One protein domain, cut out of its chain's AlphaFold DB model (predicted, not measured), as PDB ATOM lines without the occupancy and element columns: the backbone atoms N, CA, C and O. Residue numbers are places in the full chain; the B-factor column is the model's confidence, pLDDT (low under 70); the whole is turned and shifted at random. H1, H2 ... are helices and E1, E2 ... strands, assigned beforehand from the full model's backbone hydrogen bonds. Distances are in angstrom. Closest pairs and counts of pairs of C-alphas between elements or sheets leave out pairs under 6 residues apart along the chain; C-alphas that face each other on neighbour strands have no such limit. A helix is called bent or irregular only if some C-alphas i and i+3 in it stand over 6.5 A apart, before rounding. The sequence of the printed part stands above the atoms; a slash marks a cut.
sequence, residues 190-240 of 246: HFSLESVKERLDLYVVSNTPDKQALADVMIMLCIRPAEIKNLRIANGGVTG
ATOM      1  N   HIS A 190      50.810  -9.820  45.012       90.81
ATOM      2  CA  HIS A 190      51.022  -9.467  43.610       90.81
ATOM      3  C   HIS A 190      50.495  -8.070  43.227       90.81
ATOM      4  O   HIS A 190      51.059  -7.413  42.350       90.81
ATOM      5  N   PHE A 191      49.427  -7.611  43.879       89.00
ATOM      6  CA  PHE A 191      48.820  -6.293  43.690       89.00
ATOM      7  C   PHE A 191      49.174  -5.305  44.812       89.00
ATOM      8  O   PHE A 191      48.521  -4.268  44.929       89.00
ATOM      9  N   SER A 192      50.188  -5.609  45.629       91.00
ATOM     10  CA  SER A 192      50.780  -4.629  46.542       91.00
ATOM     11  C   SER A 192      51.390  -3.465  45.769       91.00
ATOM     12  O   SER A 192      51.803  -3.611  44.614       91.00
ATOM     13  N   LEU A 193      51.435  -2.294  46.404       90.31
ATOM     14  CA  LEU A 193      51.998  -1.099  45.780       90.31
ATOM     15  C   LEU A 193      53.482  -1.296  45.468       90.31
ATOM     16  O   LEU A 193      53.947  -0.856  44.421       90.31
ATOM     17  N   GLU A 194      54.198  -2.002  46.338       93.31
ATOM     18  CA  GLU A 194      55.607  -2.349  46.190       93.31
ATOM     19  C   GLU A 194      55.823  -3.229  44.957       93.31
ATOM     20  O   GLU A 194      56.626  -2.884  44.091       93.31
ATOM     21  N   SER A 195      55.056  -4.318  44.823       94.19
ATOM     22  CA  SER A 195      55.176  -5.223  43.676       94.19
ATOM     23  C   SER A 195      54.740  -4.573  42.362       94.19
ATOM     24  O   SER A 195      55.358  -4.813  41.326       94.19
ATOM     25  N   VAL A 196      53.676  -3.762  42.375       94.75
ATOM     26  CA  VAL A 196      53.232  -3.017  41.185       94.75
ATOM     27  C   VAL A 196      54.304  -2.018  40.759       94.75
ATOM     28  O   VAL A 196      54.621  -1.930  39.575       94.75
ATOM     29  N   LYS A 197      54.899  -1.295  41.714       94.19
ATOM     30  CA  LYS A 197      55.969  -0.337  41.443       94.19
ATOM     31  C   LYS A 197      57.198  -1.014  40.839       94.19
ATOM     32  O   LYS A 197      57.671  -0.557  39.810       94.19
ATOM     33  N   GLU A 198      57.663  -2.116  41.422       95.50
ATOM     34  CA  GLU A 198      58.826  -2.858  40.915       95.50
ATOM     35  C   GLU A 198      58.634  -3.297  39.455       95.50
ATOM     36  O   GLU A 198      59.517  -3.106  38.618       95.50
ATOM     37  N   ARG A 199      57.449  -3.820  39.115       95.50
ATOM     38  CA  ARG A 199      57.135  -4.203  37.730       95.50
ATOM     39  C   ARG A 199      57.127  -3.014  36.776       95.50
ATOM     40  O   ARG A 199      57.585  -3.157  35.646       95.50
ATOM     41  N   LEU A 200      56.611  -1.867  37.213       92.69
ATOM     42  CA  LEU A 200      56.577  -0.650  36.402       92.69
ATOM     43  C   LEU A 200      57.972  -0.036  36.226       92.69
ATOM     44  O   LEU A 200      58.279   0.425  35.132       92.69
ATOM     45  N   ASP A 201      58.830  -0.095  37.246       93.62
ATOM     46  CA  ASP A 201      60.218   0.384  37.174       93.62
ATOM     47  C   ASP A 201      61.064  -0.463  36.201       93.62
ATOM     48  O   ASP A 201      61.938   0.056  35.508       93.62
ATOM     49  N   LEU A 202      60.775  -1.766  36.104       93.25
ATOM     50  CA  LEU A 202      61.413  -2.688  35.157       93.25
ATOM     51  C   LEU A 202      60.750  -2.694  33.769       93.25
ATOM     52  O   LEU A 202      61.227  -3.378  32.857       93.25
ATOM     53  N   TYR A 203      59.642  -1.971  33.589       91.69
ATOM     54  CA  TYR A 203      58.879  -2.015  32.352       91.69
ATOM     55  C   TYR A 203      59.593  -1.257  31.228       91.69
ATOM     56  O   TYR A 203      59.772  -0.040  31.263       91.69
ATOM     57  N   VAL A 204      59.952  -1.983  30.169       91.62
ATOM     58  CA  VAL A 204      60.557  -1.392  28.973       91.62
ATOM     59  C   VAL A 204      59.452  -0.913  28.031       91.62
ATOM     60  O   VAL A 204      58.755  -1.717  27.418       91.62
ATOM     61  N   VAL A 205      59.330   0.408  27.875       85.44
ATOM     62  CA  VAL A 205      58.261   1.077  27.101       85.44
ATOM     63  C   VAL A 205      58.198   0.644  25.629       85.44
ATOM     64  O   VAL A 205      57.140   0.719  25.012       85.44
ATOM     65  N   SER A 206      59.306   0.174  25.048       88.81
ATOM     66  CA  SER A 206      59.325  -0.333  23.670       88.81
ATOM     67  C   SER A 206      58.605  -1.672  23.496       88.81
ATOM     68  O   SER A 206      58.322  -2.062  22.366       88.81
ATOM     69  N   ASN A 207      58.335  -2.398  24.584       88.56
ATOM     70  CA  ASN A 207      57.659  -3.685  24.522       88.56
ATOM     71  C   ASN A 207      56.153  -3.494  24.346       88.56
ATOM     72  O   ASN A 207      55.544  -2.599  24.930       88.56
ATOM     73  N   THR A 208      55.525  -4.397  23.596       89.38
ATOM     74  CA  THR A 208      54.065  -4.441  23.509       89.38
ATOM     75  C   THR A 208      53.479  -4.697  24.905       89.38
ATOM     76  O   THR A 208      53.839  -5.700  25.525       89.38
ATOM     77  N   PRO A 209      52.590  -3.828  25.422       87.44
ATOM     78  CA  PRO A 209      51.982  -4.023  26.732       87.44
ATOM     79  C   PRO A 209      51.100  -5.270  26.743       87.44
ATOM     80  O   PRO A 209      50.308  -5.506  25.829       87.44
ATOM     81  N   ASP A 210      51.216  -6.051  27.812       91.06
ATOM     82  CA  ASP A 210      50.373  -7.207  28.070       91.06
ATOM     83  C   ASP A 210      49.254  -6.871  29.077       91.06
ATOM     84  O   ASP A 210      49.060  -5.730  29.508       91.06
ATOM     85  N   LYS A 211      48.463  -7.884  29.454       92.00
ATOM     86  CA  LYS A 211      47.376  -7.710  30.431       92.00
ATOM     87  C   LYS A 211      47.897  -7.318  31.818       92.00
ATOM     88  O   LYS A 211      47.147  -6.702  32.572       92.00
ATOM     89  N   GLN A 212      49.137  -7.682  32.148       92.31
ATOM     90  CA  GLN A 212      49.751  -7.365  33.428       92.31
ATOM     91  C   GLN A 212      50.128  -5.885  33.481       92.31
ATOM     92  O   GLN A 212      49.680  -5.183  34.384       92.31
ATOM     93  N   ALA A 213      50.817  -5.389  32.452       90.31
ATOM     94  CA  ALA A 213      51.122  -3.973  32.290       90.31
ATOM     95  C   ALA A 213      49.844  -3.115  32.322       90.31
ATOM     96  O   ALA A 213      49.805  -2.074  32.977       90.31
ATOM     97  N   LEU A 214      48.760  -3.583  31.687       90.25
ATOM     98  CA  LEU A 214      47.459  -2.913  31.752       90.25
ATOM     99  C   LEU A 214      46.922  -2.824  33.191       90.25
ATOM    100  O   LEU A 214      46.472  -1.758  33.609       90.25
ATOM    101  N   ALA A 215      46.962  -3.924  33.946       92.00
ATOM    102  CA  ALA A 215      46.497  -3.954  35.331       92.00
ATOM    103  C   ALA A 215      47.345  -3.051  36.242       92.00
ATOM    104  O   ALA A 215      46.789  -2.319  37.060       92.00
ATOM    105  N   ASP A 216      48.664  -3.053  36.062       92.44
ATOM    106  CA  ASP A 216      49.599  -2.241  36.843       92.44
ATOM    107  C   ASP A 216      49.383  -0.743  36.606       92.44
ATOM    108  O   ASP A 216      49.286   0.029  37.561       92.44
ATOM    109  N   VAL A 217      49.175  -0.337  35.349       88.00
ATOM    110  CA  VAL A 217      48.807   1.042  34.990       88.00
ATOM    111  C   VAL A 217      47.448   1.428  35.579       88.00
ATOM    112  O   VAL A 217      47.285   2.539  36.082       88.00
ATOM    113  N   MET A 218      46.462   0.524  35.562       90.06
ATOM    114  CA  MET A 218      45.151   0.785  36.170       90.06
ATOM    115  C   MET A 218      45.243   0.997  37.684       90.06
ATOM    116  O   MET A 218      44.550   1.870  38.207       90.06
ATOM    117  N   ILE A 219      46.091   0.229  38.374       90.88
ATOM    118  CA  ILE A 219      46.334   0.375  39.814       90.88
ATOM    119  C   ILE A 219      47.063   1.687  40.095       90.88
ATOM    120  O   ILE A 219      46.587   2.469  40.912       90.88
ATOM    121  N   MET A 220      48.158   1.966  39.379       89.56
ATOM    122  CA  MET A 220      48.944   3.196  39.536       89.56
ATOM    123  C   MET A 220      48.088   4.453  39.340       89.56
ATOM    124  O   MET A 220      48.214   5.422  40.084       89.56
ATOM    125  N   LEU A 221      47.215   4.447  38.332       86.00
ATOM    126  CA  LEU A 221      46.382   5.596  37.992       86.00
ATOM    127  C   LEU A 221      45.023   5.603  38.717       86.00
ATOM    128  O   LEU A 221      44.235   6.534  38.525       86.00
ATOM    129  N   CYS A 222      44.725   4.582  39.528       86.81
ATOM    130  CA  CYS A 222      43.431   4.386  40.187       86.81
ATOM    131  C   CYS A 222      42.235   4.453  39.206       86.81
ATOM    132  O   CYS A 222      41.216   5.086  39.495       86.81
ATOM    133  N   ILE A 223      42.360   3.827  38.029       84.88
ATOM    134  CA  ILE A 223      41.384   3.905  36.924       84.88
ATOM    135  C   ILE A 223      40.516   2.647  36.862       84.88
ATOM    136  O   ILE A 223      40.994   1.521  37.023       84.88
ATOM    137  N   ARG A 224      39.224   2.813  36.561       84.69
ATOM    138  CA  ARG A 224      38.317   1.679  36.334       84.69
ATOM    139  C   ARG A 224      38.553   1.054  34.953       84.69
ATOM    140  O   ARG A 224      38.769   1.779  33.984       84.69
ATOM    141  N   PRO A 225      38.351  -0.267  34.785       85.81
ATOM    142  CA  PRO A 225      38.501  -0.919  33.480       85.81
ATOM    143  C   PRO A 225      37.672  -0.285  32.346       85.81
ATOM    144  O   PRO A 225      38.058  -0.346  31.187       85.81
ATOM    145  N   ALA A 226      36.527   0.333  32.650       82.94
ATOM    146  CA  ALA A 226      35.706   1.007  31.641       82.94
ATOM    147  C   ALA A 226      36.297   2.349  31.163       82.94
ATOM    148  O   ALA A 226      36.028   2.774  30.042       82.94
ATOM    149  N   GLU A 227      37.088   3.016  32.002       82.88
ATOM    150  CA  GLU A 227      37.663   4.337  31.728       82.88
ATOM    151  C   GLU A 227      38.927   4.225  30.867       82.88
ATOM    152  O   GLU A 227      39.170   5.078  30.017       82.88
ATOM    153  N   ILE A 228      39.693   3.133  31.006       83.31
ATOM    154  CA  ILE A 228      40.954   2.961  30.271       83.31
ATOM    155  C   ILE A 228      40.766   2.877  28.755       83.31
ATOM    156  O   ILE A 228      41.617   3.335  28.003       83.31
ATOM    157  N   LYS A 229      39.621   2.356  28.291       82.50
ATOM    158  CA  LYS A 229      39.317   2.223  26.859       82.50
ATOM    159  C   LYS A 229      39.336   3.569  26.129       82.50
ATOM    160  O   LYS A 229      39.639   3.620  24.941       82.50
ATOM    161  N   ASN A 230      38.995   4.642  26.839       82.69
ATOM    162  CA  ASN A 230      38.911   5.984  26.278       82.69
ATOM    163  C   ASN A 230      40.104   6.862  26.675       82.69
ATOM    164  O   ASN A 230      40.157   8.012  26.241       82.69
ATOM    165  N   LEU A 231      41.042   6.344  27.477       82.69
ATOM    166  CA  LEU A 231      42.210   7.081  27.941       82.69
ATOM    167  C   LEU A 231      43.118   7.433  26.759       82.69
ATOM    168  O   LEU A 231      43.509   6.567  25.977       82.69
ATOM    169  N   ARG A 232      43.463   8.714  26.628       82.94
ATOM    170  CA  ARG A 232      44.357   9.219  25.578       82.94
ATOM    171  C   ARG A 232      45.352  10.207  26.165       82.94
ATOM    172  O   ARG A 232      44.960  11.106  26.905       82.94
ATOM    173  N   ILE A 233      46.620  10.066  25.789       83.00
ATOM    174  CA  ILE A 233      47.689  11.011  26.121       83.00
ATOM    175  C   ILE A 233      48.106  11.694  24.821       83.00
ATOM    176  O   ILE A 233      48.537  11.027  23.884       83.00
ATOM    177  N   ALA A 234      47.923  13.008  24.738       84.44
ATOM    178  CA  ALA A 234      48.270  13.798  23.560       84.44
ATOM    179  C   ALA A 234      48.626  15.225  23.980       84.44
ATOM    180  O   ALA A 234      47.998  15.776  24.882       84.44
ATOM    181  N   ASN A 235      49.616  15.832  23.317       82.25
ATOM    182  CA  ASN A 235      50.035  17.225  23.543       82.25
ATOM    183  C   ASN A 235      50.319  17.560  25.022       82.25
ATOM    184  O   ASN A 235      49.946  18.623  25.508       82.25
ATOM    185  N   GLY A 236      50.926  16.623  25.760       78.50
ATOM    186  CA  GLY A 236      51.213  16.784  27.191       78.50
ATOM    187  C   GLY A 236      49.984  16.716  28.110       78.50
ATOM    188  O   GLY A 236      50.128  16.865  29.320       78.50
ATOM    189  N   GLY A 237      48.788  16.468  27.569       77.44
ATOM    190  CA  GLY A 237      47.544  16.314  28.318       77.44
ATOM    191  C   GLY A 237      47.047  14.868  28.370       77.44
ATOM    192  O   GLY A 237      47.316  14.061  27.478       77.44
ATOM    193  N   VAL A 238      46.268  14.558  29.409       78.25
ATOM    194  CA  VAL A 238      45.553  13.280  29.568       78.25
ATOM    195  C   VAL A 238      44.054  13.536  29.406       78.25
ATOM    196  O   VAL A 238      43.479  14.349  30.127       78.25
ATOM    197  N   THR A 239      43.412  12.850  28.463       76.62
ATOM    198  CA  THR A 239      41.979  12.981  28.138       76.62
ATOM    199  C   THR A 239      41.269  11.628  28.206       76.62
ATOM    200  O   THR A 239      41.909  10.577  28.242       76.62
ATOM    201  N   GLY A 240      39.934  11.642  28.291       71.75
ATOM    202  CA  GLY A 240      39.116  10.427  28.432       71.75
ATOM    203  C   GLY A 240      39.119   9.803  29.833       71.75
ATOM    204  O   GLY A 240      38.407   8.832  30.076       71.75
TER     205      GLY A 240
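This is residues 190 to 240 of the 246 residues of an uncharacterized protein of Rhizophagus irregularis (strain DAOM 181602 / DAOM 197198 / MUCL 43194) (UniProt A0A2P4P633). What shape is it? Helix H1 makes one end and packs steeply on H2, which lies near the middle, and after short H3 a small antiparallel hairpin, E1 and E2, makes the other end. What is printed? The printed part has 51 residues, in order H1, H2, H3, E1, E2, mixed in class. How compact? It is only just compact, close to loose, with radius of gyration of the C-alphas 11.6 A and spans of 29 by 24 by 18 A.

Where are the helices? H1 is residues 193 to 201, 12.0 A, from C-alpha 193 at (51.998, -1.099, 45.780). H2 is 211 to 220, 14.3 A; H3 is 225 to 228. And the strands? E1 is 232 to 234; E2 is 237 to 239, ending at C-alpha 239 (41.979, 12.981, 28.138).

How do the helices stand? H1 and H2 touch, closest C-alphas Val 196 and Asp 216, 5.7 A, at a steep tilt of 61 degrees, opposite ways. H2 and H3 are close but not clearly touching, closest C-alphas Met 218 and Pro 225, 7.4 A. In H1 and H2 every O i to N i+4 pair is within hydrogen-bond range; H3 is too short for one. And the hairpin? E1 and E2 are antiparallel at 153 degrees, with N 232 and O 239 within hydrogen-bond range, 2.9 A.

How large? The C-alphas farthest apart, of His 190 and Asn 235, are 33.4 A apart. Any cut, long link or low confidence? The printed part has no cut and no long link, and no printed residue is under 70 in pLDDT.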